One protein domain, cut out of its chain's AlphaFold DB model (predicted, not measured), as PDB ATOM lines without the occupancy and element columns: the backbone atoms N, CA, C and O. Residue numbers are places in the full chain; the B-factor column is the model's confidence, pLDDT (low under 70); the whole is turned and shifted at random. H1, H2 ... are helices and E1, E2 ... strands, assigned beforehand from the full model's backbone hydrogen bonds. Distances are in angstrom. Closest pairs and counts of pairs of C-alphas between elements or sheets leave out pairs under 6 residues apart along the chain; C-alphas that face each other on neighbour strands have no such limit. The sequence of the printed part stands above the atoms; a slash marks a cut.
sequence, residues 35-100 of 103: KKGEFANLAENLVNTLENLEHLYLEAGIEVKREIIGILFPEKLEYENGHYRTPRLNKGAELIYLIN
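Overview. This is residues 35 to 100 of the 103 residues of an uncharacterized protein of Pedobacter sp. KBW01 (UniProt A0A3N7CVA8). A loose, elongated group of four helices has an arm at each end: residues 35 to 42, of which 36 to 42 belong to H1, stick out at one end, and residues 79 to 84 of a thin two-strand hairpin at the other. Between these arms H3 folds back beside short H2, and H4 lies near the last turns of H1 and the end of H3. The printed part has 66 residues, in the order H1, H2, H3, E1, E2, H4; the class is mostly helix, and the one sheet, E1 - E2, is antiparallel. The radius of gyration of the C-alphas is 13.9 A, and they span 46 by 26 by 25 A.

Along the chain. H1, residues 36 to 51, begins with C-alpha 36 at (26.950, -26.788, -60.747) and is 23.3 A long. H2 is residues 53 to 59, and H3 is residues 62 to 72, 15.5 A long. E1 is residues 78 to 80 and E2 residues 83 to 85. H4, residues 91 to 98, ends with C-alpha 98 at (5.262, -15.147, -58.153).

Arrangement. H1 and H4 only just touch, with 3 pairs of C-alphas within 8 A, through residues 47 to 50 of H1 alone; the closest C-alphas, of Val 47 and Ile 96, are 7.3 A apart. Their tilt is steep, 53 degrees. H2 and H3 form a helical hairpin, opposite ways at a shallow tilt of 12 degrees; they only just touch, with 3 such pairs, the closest C-alphas being those of Tyr 57 and Lys 65, 5.8 A. H3 and H4 are close but not clearly touching, Leu 72 and Ala 93 being closest at 6.7 A between C-alphas. In the hairpin E1 and E2, N 80 and O 83 are within hydrogen-bond range at 3.0 A. H1 and H3 are apart. Every O i to N i+4 pair is within range in H2, H3 and H4, and 11 of 12 in H1.

Size, cuts and confidence. The two C-alphas farthest apart, of Gly 37 and Asn 81, are 46.8 A apart. The printed part has no cut, and the five links are tight. pLDDT is under 70 at residues 35 to 37, 85 to 86 and 99 to 100.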
ATOM      1  N   LYS A  35      30.602 -24.524 -58.769       63.94
ATOM      2  CA  LYS A  35      30.342 -25.905 -59.172       63.94
ATOM      3  C   LYS A  35      28.835 -26.037 -59.331       63.94
ATOM      4  O   LYS A  35      28.079 -25.618 -58.463       63.94
ATOM      5  N   LYS A  36      28.381 -26.646 -60.424       61.12
ATOM      6  CA  LYS A  36      26.950 -26.788 -60.747       61.12
ATOM      7  C   LYS A  36      26.101 -27.344 -59.580       61.12
ATOM      8  O   LYS A  36      24.928 -27.013 -59.482       61.12
ATOM      9  N   GLY A  37      26.700 -28.130 -58.676       63.53
ATOM     10  CA  GLY A  37      26.066 -28.609 -57.437       63.53
ATOM     11  C   GLY A  37      25.961 -27.584 -56.294       63.53
ATOM     12  O   GLY A  37      25.008 -27.636 -55.528       63.53
ATOM     13  N   GLU A  38      26.873 -26.615 -56.192       70.12
ATOM     14  CA  GLU A  38      26.807 -25.539 -55.187       70.12
ATOM     15  C   GLU A  38      25.653 -24.574 -55.475       70.12
ATOM     16  O   GLU A  38      25.012 -24.090 -54.547       70.12
ATOM     17  N   PHE A  39      25.334 -24.351 -56.753       72.62
ATOM     18  CA  PHE A  39      24.178 -23.544 -57.141       72.62
ATOM     19  C   PHE A  39      22.850 -24.193 -56.733       72.62
ATOM     20  O   PHE A  39      21.961 -23.496 -56.255       72.62
ATOM     21  N   ALA A  40      22.718 -25.515 -56.888       77.19
ATOM     22  CA  ALA A  40      21.510 -26.237 -56.484       77.19
ATOM     23  C   ALA A  40      21.277 -26.123 -54.970       77.19
ATOM     24  O   ALA A  40      20.192 -25.735 -54.549       77.19
ATOM     25  N   ASN A  41      22.326 -26.341 -54.172       80.38
ATOM     26  CA  ASN A  41      22.259 -26.178 -52.719       80.38
ATOM     27  C   ASN A  41      21.932 -24.730 -52.321       80.38
ATOM     28  O   ASN A  41      21.164 -24.493 -51.395       80.38
ATOM     29  N   LEU A  42      22.507 -23.743 -53.019       77.81
ATOM     30  CA  LEU A  42      22.217 -22.333 -52.766       77.81
ATOM     31  C   LEU A  42      20.756 -21.991 -53.083       77.81
ATOM     32  O   LEU A  42      20.125 -21.268 -52.318       77.81
ATOM     33  N   ALA A  43      20.219 -22.517 -54.184       77.81
ATOM     34  CA  ALA A  43      18.830 -22.313 -54.575       77.81
ATOM     35  C   ALA A  43      17.861 -22.951 -53.571       77.81
ATOM     36  O   ALA A  43      16.913 -22.295 -53.151       77.81
ATOM     37  N   GLU A  44      18.127 -24.183 -53.132       82.38
ATOM     38  CA  GLU A  44      17.326 -24.869 -52.109       82.38
ATOM     39  C   GLU A  44      17.345 -24.109 -50.775       82.38
ATOM     40  O   GLU A  44      16.298 -23.843 -50.187       82.38
ATOM     41  N   ASN A  45      18.522 -23.650 -50.340       79.56
ATOM     42  CA  ASN A  45      18.648 -22.815 -49.145       79.56
ATOM     43  C   ASN A  45      17.883 -21.492 -49.276       79.56
ATOM     44  O   ASN A  45      17.265 -21.044 -48.308       79.56
ATOM     45  N   LEU A  46      17.915 -20.862 -50.454       78.75
ATOM     46  CA  LEU A  46      17.188 -19.621 -50.718       78.75
ATOM     47  C   LEU A  46      15.672 -19.840 -50.629       78.75
ATOM     48  O   LEU A  46      14.995 -19.044 -49.985       78.75
ATOM     49  N   VAL A  47      15.155 -20.919 -51.222       82.69
ATOM     50  CA  VAL A  47      13.731 -21.287 -51.145       82.69
ATOM     51  C   VAL A  47      13.322 -21.514 -49.691       82.69
ATOM     52  O   VAL A  47      12.427 -20.825 -49.211       82.69
ATOM     53  N   ASN A  48      14.051 -22.352 -48.948       83.56
ATOM     54  CA  ASN A  48      13.767 -22.619 -47.532       83.56
ATOM     55  C   ASN A  48      13.791 -21.342 -46.673       83.56
ATOM     56  O   ASN A  48      12.982 -21.178 -45.758       83.56
ATOM     57  N   THR A  49      14.721 -20.427 -46.962       81.44
ATOM     58  CA  THR A  49      14.835 -19.137 -46.265       81.44
ATOM     59  C   THR A  49      13.642 -18.236 -46.568       81.44
ATOM     60  O   THR A  49      13.117 -17.596 -45.660       81.44
ATOM     61  N   LEU A  50      13.211 -18.170 -47.830       83.31
ATOM     62  CA  LEU A  50      12.104 -17.315 -48.256       83.31
ATOM     63  C   LEU A  50      10.734 -17.857 -47.833       83.31
ATOM     64  O   LEU A  50       9.847 -17.056 -47.536       83.31
ATOM     65  N   GLU A  51      10.572 -19.179 -47.752       84.00
ATOM     66  CA  GLU A  51       9.379 -19.834 -47.200       84.00
ATOM     67  C   GLU A  51       9.210 -19.540 -45.705       84.00
ATOM     68  O   GLU A  51       8.110 -19.247 -45.247       84.00
ATOM     69  N   ASN A  52      10.309 -19.553 -44.946       87.38
ATOM     70  CA  ASN A  52      10.303 -19.299 -43.502       87.38
ATOM     71  C   ASN A  52      10.644 -17.845 -43.145       87.38
ATOM     72  O   ASN A  52      10.977 -17.544 -41.994       87.38
ATOM     73  N   LEU A  53      10.583 -16.937 -44.123       88.38
ATOM     74  CA  LEU A  53      11.091 -15.575 -43.988       88.38
ATOM     75  C   LEU A  53      10.420 -14.806 -42.851       88.38
ATOM     76  O   LEU A  53      11.095 -14.072 -42.137       88.38
ATOM     77  N   GLU A  54       9.107 -14.972 -42.679       87.81
ATOM     78  CA  GLU A  54       8.349 -14.310 -41.615       87.81
ATOM     79  C   GLU A  54       8.890 -14.697 -40.236       87.81
ATOM     80  O   GLU A  54       9.279 -13.833 -39.451       87.81
ATOM     81  N   HIS A  55       8.995 -15.999 -39.973       91.06
ATOM     82  CA  HIS A  55       9.525 -16.524 -38.719       91.06
ATOM     83  C   HIS A  55      10.977 -16.081 -38.500       91.06
ATOM     84  O   HIS A  55      11.315 -15.535 -37.450       91.06
ATOM     85  N   LEU A  56      11.823 -16.238 -39.525       89.31
ATOM     86  CA  LEU A  56      13.229 -15.845 -39.477       89.31
ATOM     87  C   LEU A  56      13.384 -14.349 -39.179       89.31
ATOM     88  O   LEU A  56      14.208 -13.966 -38.354       89.31
ATOM     89  N   TYR A  57      12.583 -13.494 -39.815       91.00
ATOM     90  CA  TYR A  57      12.640 -12.050 -39.621       91.00
ATOM     91  C   TYR A  57      12.109 -11.623 -38.250       91.00
ATOM     92  O   TYR A  57      12.641 -10.685 -37.649       91.00
ATOM     93  N   LEU A  58      11.062 -12.272 -37.736       93.56
ATOM     94  CA  LEU A  58      10.491 -11.945 -36.430       93.56
ATOM     95  C   LEU A  58      11.454 -12.303 -35.294       93.56
ATOM     96  O   LEU A  58      11.706 -11.445 -34.442       93.56
ATOM     97  N   GLU A  59      12.051 -13.494 -35.340       94.06
ATOM     98  CA  GLU A  59      12.968 -14.002 -34.310       94.06
ATOM     99  C   GLU A  59      14.405 -13.472 -34.424       94.06
ATOM    100  O   GLU A  59      15.161 -13.499 -33.452       94.06
ATOM    101  N   ALA A  60      14.799 -12.962 -35.594       91.56
ATOM    102  CA  ALA A  60      16.140 -12.449 -35.836       91.56
ATOM    103  C   ALA A  60      16.529 -11.264 -34.931       91.56
ATOM    104  O   ALA A  60      15.728 -10.390 -34.591       91.56
ATOM    105  N   GLY A  61      17.825 -11.165 -34.631       94.88
ATOM    106  CA  GLY A  61      18.420  -9.938 -34.103       94.88
ATOM    107  C   GLY A  61      18.470  -8.818 -35.151       94.88
ATOM    108  O   GLY A  61      18.327  -9.058 -36.349       94.88
ATOM    109  N   ILE A  62      18.722  -7.580 -34.709       93.81
ATOM    110  CA  ILE A  62      18.726  -6.382 -35.573       93.81
ATOM    111  C   ILE A  62      19.653  -6.534 -36.788       93.81
ATOM    112  O   ILE A  62      19.267  -6.140 -37.886       93.81
ATOM    113  N   GLU A  63      20.842  -7.115 -36.616       93.50
ATOM    114  CA  GLU A  63      21.789  -7.258 -37.730       93.50
ATOM    115  C   GLU A  63      21.292  -8.237 -38.794       93.50
ATOM    116  O   GLU A  63      21.288  -7.907 -39.976       93.50
ATOM    117  N   VAL A  64      20.742  -9.379 -38.382       89.56
ATOM    118  CA  VAL A  64      20.173 -10.357 -39.320       89.56
ATOM    119  C   VAL A  64      18.955  -9.774 -40.044       89.56
ATOM    120  O   VAL A  64      18.811  -9.952 -41.250       89.56
ATOM    121  N   LYS A  65      18.107  -8.989 -39.363       90.62
ATOM    122  CA  LYS A  65      16.988  -8.286 -40.021       90.62
ATOM    123  C   LYS A  65      17.474  -7.324 -41.106       90.62
ATOM    124  O   LYS A  65      16.861  -7.246 -42.169       90.62
ATOM    125  N   ARG A  66      18.571  -6.601 -40.860       89.25
ATOM    126  CA  ARG A  66      19.174  -5.700 -41.857       89.25
ATOM    127  C   ARG A  66      19.729  -6.464 -43.051       89.25
ATOM    128  O   ARG A  66      19.518  -6.025 -44.178       89.25
ATOM    129  N   GLU A  67      20.391  -7.593 -42.819       88.06
ATOM    130  CA  GLU A  67      20.883  -8.460 -43.895       88.06
ATOM    131  C   GLU A  67      19.736  -8.996 -44.752       88.06
ATOM    132  O   GLU A  67      19.782  -8.875 -45.975       88.06
ATOM    133  N   ILE A  68      18.668  -9.495 -44.120       88.06
ATOM    134  CA  ILE A  68      17.457  -9.957 -44.811       88.06
ATOM    135  C   ILE A  68      16.890  -8.852 -45.709       88.06
ATOM    136  O   ILE A  68      16.646  -9.082 -46.895       88.06
ATOM    137  N   ILE A  69      16.724  -7.635 -45.173       87.81
ATOM    138  CA  ILE A  69      16.238  -6.488 -45.950       87.81
ATOM    139  C   ILE A  69      17.185  -6.191 -47.118       87.81
ATOM    140  O   ILE A  69      16.711  -6.006 -48.232       87.81
ATOM    141  N   GLY A  70      18.500  -6.186 -46.901       86.81
ATOM    142  CA  GLY A  70      19.480  -5.909 -47.954       86.81
ATOM    143  C   GLY A  70      19.507  -6.957 -49.073       86.81
ATOM    144  O   GLY A  70      19.728  -6.611 -50.232       86.81
ATOM    145  N   ILE A  71      19.246  -8.227 -48.753       84.81
ATOM    146  CA  ILE A  71      19.150  -9.312 -49.742       84.81
ATOM    147  C   ILE A  71      17.877  -9.165 -50.584       84.81
ATOM    148  O   ILE A  71      17.925  -9.297 -51.811       84.81
ATOM    149  N   LEU A  72      16.744  -8.889 -49.931       87.31
ATOM    150  CA  LEU A  72      15.441  -8.740 -50.584       87.31
ATOM    151  C   LEU A  72      15.349  -7.456 -51.401       87.31
ATOM    152  O   LEU A  72      14.741  -7.451 -52.465       87.31
ATOM    153  N   PHE A  73      15.967  -6.384 -50.921       88.25
ATOM    154  CA  PHE A  73      15.856  -5.043 -51.467       88.25
ATOM    155  C   PHE A  73      17.259  -4.492 -51.750       88.25
ATOM    156  O   PHE A  73      17.802  -3.733 -50.947       88.25
ATOM    157  N   PRO A  74      17.874  -4.874 -52.885       84.12
ATOM    158  CA  PRO A  74      19.253  -4.498 -53.210       84.12
ATOM    159  C   PRO A  74      19.440  -2.995 -53.469       84.12
ATOM    160  O   PRO A  74      20.567  -2.502 -53.504       84.12
ATOM    161  N   GLU A  75      18.349  -2.267 -53.697       85.12
ATOM    162  CA  GLU A  75      18.362  -0.827 -53.927       85.12
ATOM    163  C   GLU A  75      18.295  -0.054 -52.607       85.12
ATOM    164  O   GLU A  75      17.742  -0.513 -51.608       85.12
ATOM    165  N   LYS A  76      18.872   1.151 -52.601       80.25
ATOM    166  CA  LYS A  76      18.797   2.023 -51.428       80.25
ATOM    167  C   LYS A  76      17.349   2.445 -51.202       80.25
ATOM    168  O   LYS A  76      16.618   2.711 -52.149       80.25
ATOM    169  N   LEU A  77      16.968   2.558 -49.933       79.94
ATOM    170  CA  LEU A  77      15.706   3.183 -49.568       79.94
ATOM    171  C   LEU A  77      15.776   4.671 -49.921       79.94
ATOM    172  O   LEU A  77      16.581   5.411 -49.352       79.94
ATOM    173  N   GLU A  78      14.937   5.095 -50.856       81.25
ATOM    174  CA  GLU A  78      14.839   6.489 -51.273       81.25
ATOM    175  C   GLU A  78      13.656   7.157 -50.570       81.25
ATOM    176  O   GLU A  78      12.540   6.628 -50.537       81.25
ATOM    177  N   TYR A  79      13.922   8.322 -49.978       80.69
ATOM    178  CA  TYR A  79      12.905   9.191 -49.399       80.69
ATOM    179  C   TYR A  79      12.795  10.450 -50.251       80.69
ATOM    180  O   TYR A  79      13.741  11.234 -50.330       80.69
ATOM    181  N   GLU A  80      11.638  10.648 -50.872       81.31
ATOM    182  CA  GLU A  80      11.366  11.802 -51.722       81.31
ATOM    183  C   GLU A  80       9.936  12.304 -51.480       81.31
ATOM    184  O   GLU A  80       8.992  11.521 -51.377       81.31
ATOM    185  N   ASN A  81       9.761  13.627 -51.372       79.88
ATOM    186  CA  ASN A  81       8.453  14.287 -51.250       79.88
ATOM    187  C   ASN A  81       7.537  13.707 -50.155       79.88
ATOM    188  O   ASN A  81       6.339  13.512 -50.369       79.88
ATOM    189  N   GLY A  82       8.085  13.403 -48.976       83.75
ATOM    190  CA  GLY A  82       7.295  12.875 -47.860       83.75
ATOM    191  C   GLY A  82       7.016  11.372 -47.924       83.75
ATOM    192  O   GLY A  82       6.418  10.840 -46.993       83.75
ATOM    193  N   HIS A  83       7.454  10.688 -48.982       75.81
ATOM    194  CA  HIS A  83       7.166   9.280 -49.222       75.81
ATOM    195  C   HIS A  83       8.454   8.459 -49.290       75.81
ATOM    196  O   HIS A  83       9.460   8.879 -49.861       75.81
ATOM    197  N   TYR A  84       8.406   7.261 -48.713       72.69
ATOM    198  CA  TYR A  84       9.434   6.246 -48.905       72.69
ATOM    199  C   TYR A  84       9.053   5.411 -50.121       72.69
ATOM    200  O   TYR A  84       7.968   4.828 -50.154       72.69
ATOM    201  N   ARG A  85       9.928   5.342 -51.123       69.50
ATOM    202  CA  ARG A  85       9.745   4.410 -52.234       69.50
ATOM    203  C   ARG A  85      10.327   3.070 -51.804       69.50
ATOM    204  O   ARG A  85      11.507   2.996 -51.465       69.50
ATOM    205  N   THR A  86       9.505   2.020 -51.765       65.81
ATOM    206  CA  THR A  86      10.012   0.668 -51.497       65.81
ATOM    207  C   THR A  86      11.061   0.326 -52.551       65.81
ATOM    208  O   THR A  86      10.774   0.502 -53.742       65.81
ATOM    209  N   PRO A  87      12.255  -0.144 -52.152       71.44
ATOM    210  CA  PRO A  87      13.269  -0.521 -53.120       71.44
ATOM    211  C   PRO A  87      12.756  -1.703 -53.948       71.44
ATOM    212  O   PRO A  87      11.898  -2.469 -53.493       71.44
ATOM    213  N   ARG A  88      13.235  -1.853 -55.183       81.50
ATOM    214  CA  ARG A  88      12.826  -2.976 -56.032       81.50
ATOM    215  C   ARG A  88      13.176  -4.305 -55.359       81.50
ATOM    216  O   ARG A  88      14.284  -4.467 -54.851       81.50
ATOM    217  N   LEU A  89      12.246  -5.259 -55.399       84.06
ATOM    218  CA  LEU A  89      12.481  -6.613 -54.904       84.06
ATOM    219  C   LEU A  89      13.546  -7.318 -55.760       84.06
ATOM    220  O   LEU A  89      13.589  -7.173 -56.984       84.06
ATOM    221  N   ASN A  90      14.403  -8.107 -55.119       85.88
ATOM    222  CA  ASN A  90      15.356  -8.975 -55.789       85.88
ATOM    223  C   ASN A  90      14.624  -9.909 -56.764       85.88
ATOM    224  O   ASN A  90      13.631 -10.534 -56.398       85.88
ATOM    225  N   LYS A  91      15.144 -10.056 -57.990       83.44
ATOM    226  CA  LYS A  91      14.470 -10.844 -59.029       83.44
ATOM    227  C   LYS A  91      14.258 -12.311 -58.639       83.44
ATOM    228  O   LYS A  91      13.256 -12.896 -59.028       83.44
ATOM    229  N   GLY A  92      15.175 -12.900 -57.871       82.19
ATOM    230  CA  GLY A  92      15.025 -14.259 -57.352       82.19
ATOM    231  C   GLY A  92      13.860 -14.374 -56.370       82.19
ATOM    232  O   GLY A  92      13.032 -15.265 -56.517       82.19
ATOM    233  N   ALA A  93      13.752 -13.431 -55.428       81.88
ATOM    234  CA  ALA A  93      12.630 -13.377 -54.491       81.88
ATOM    235  C   ALA A  93      11.301 -13.104 -55.213       81.88
ATOM    236  O   ALA A  93      10.305 -13.756 -54.929       81.88
ATOM    237  N   GLU A  94      11.299 -12.200 -56.196       84.81
ATOM    238  CA  GLU A  94      10.135 -11.926 -57.044       84.81
ATOM    239  C   GLU A  94       9.652 -13.197 -57.750       84.81
ATOM    240  O   GLU A  94       8.476 -13.526 -57.667       84.81
ATOM    241  N   LEU A  95      10.551 -13.953 -58.388       82.44
ATOM    242  CA  LEU A  95      10.201 -15.210 -59.052       82.44
ATOM    243  C   LEU A  95       9.651 -16.246 -58.068       82.44
ATOM    244  O   LEU A  95       8.663 -16.894 -58.383       82.44
ATOM    245  N   ILE A  96      10.250 -16.377 -56.882       80.12
ATOM    246  CA  ILE A  96       9.813 -17.343 -55.865       80.12
ATOM    247  C   ILE A  96       8.420 -16.993 -55.326       80.12
ATOM    248  O   ILE A  96       7.573 -17.875 -55.215       80.12
ATOM    249  N   TYR A  97       8.136 -15.715 -55.062       77.00
ATOM    250  CA  TYR A  97       6.807 -15.290 -54.612       77.00
ATOM    251  C   TYR A  97       5.758 -15.299 -55.734       77.00
ATOM    252  O   TYR A  97       4.589 -15.573 -55.465       77.00
ATOM    253  N   LEU A  98       6.155 -15.071 -56.992       72.25
ATOM    254  CA  LEU A  98       5.262 -15.147 -58.153       72.25
ATOM    255  C   LEU A  98       4.866 -16.582 -58.532       72.25
ATOM    256  O   LEU A  98       3.831 -16.744 -59.174       72.25
ATOM    257  N   ILE A  99       5.603 -17.621 -58.109       59.16
ATOM    258  CA  ILE A  99       5.185 -19.028 -58.304       59.16
ATOM    259  C   ILE A  99       3.778 -19.277 -57.730       59.16
ATOM    260  O   ILE A  99       3.041 -20.098 -58.266       59.16
ATOM    261  N   ASN A 100       3.372 -18.528 -56.699       54.03
ATOM    262  CA  ASN A 100       2.056 -18.651 -56.065       54.03
ATOM    263  C   ASN A 100       1.016 -17.629 -56.566       54.03
ATOM    264  O   ASN A 100      -0.061 -17.540 -55.984       54.03
TER     265      ASN A 100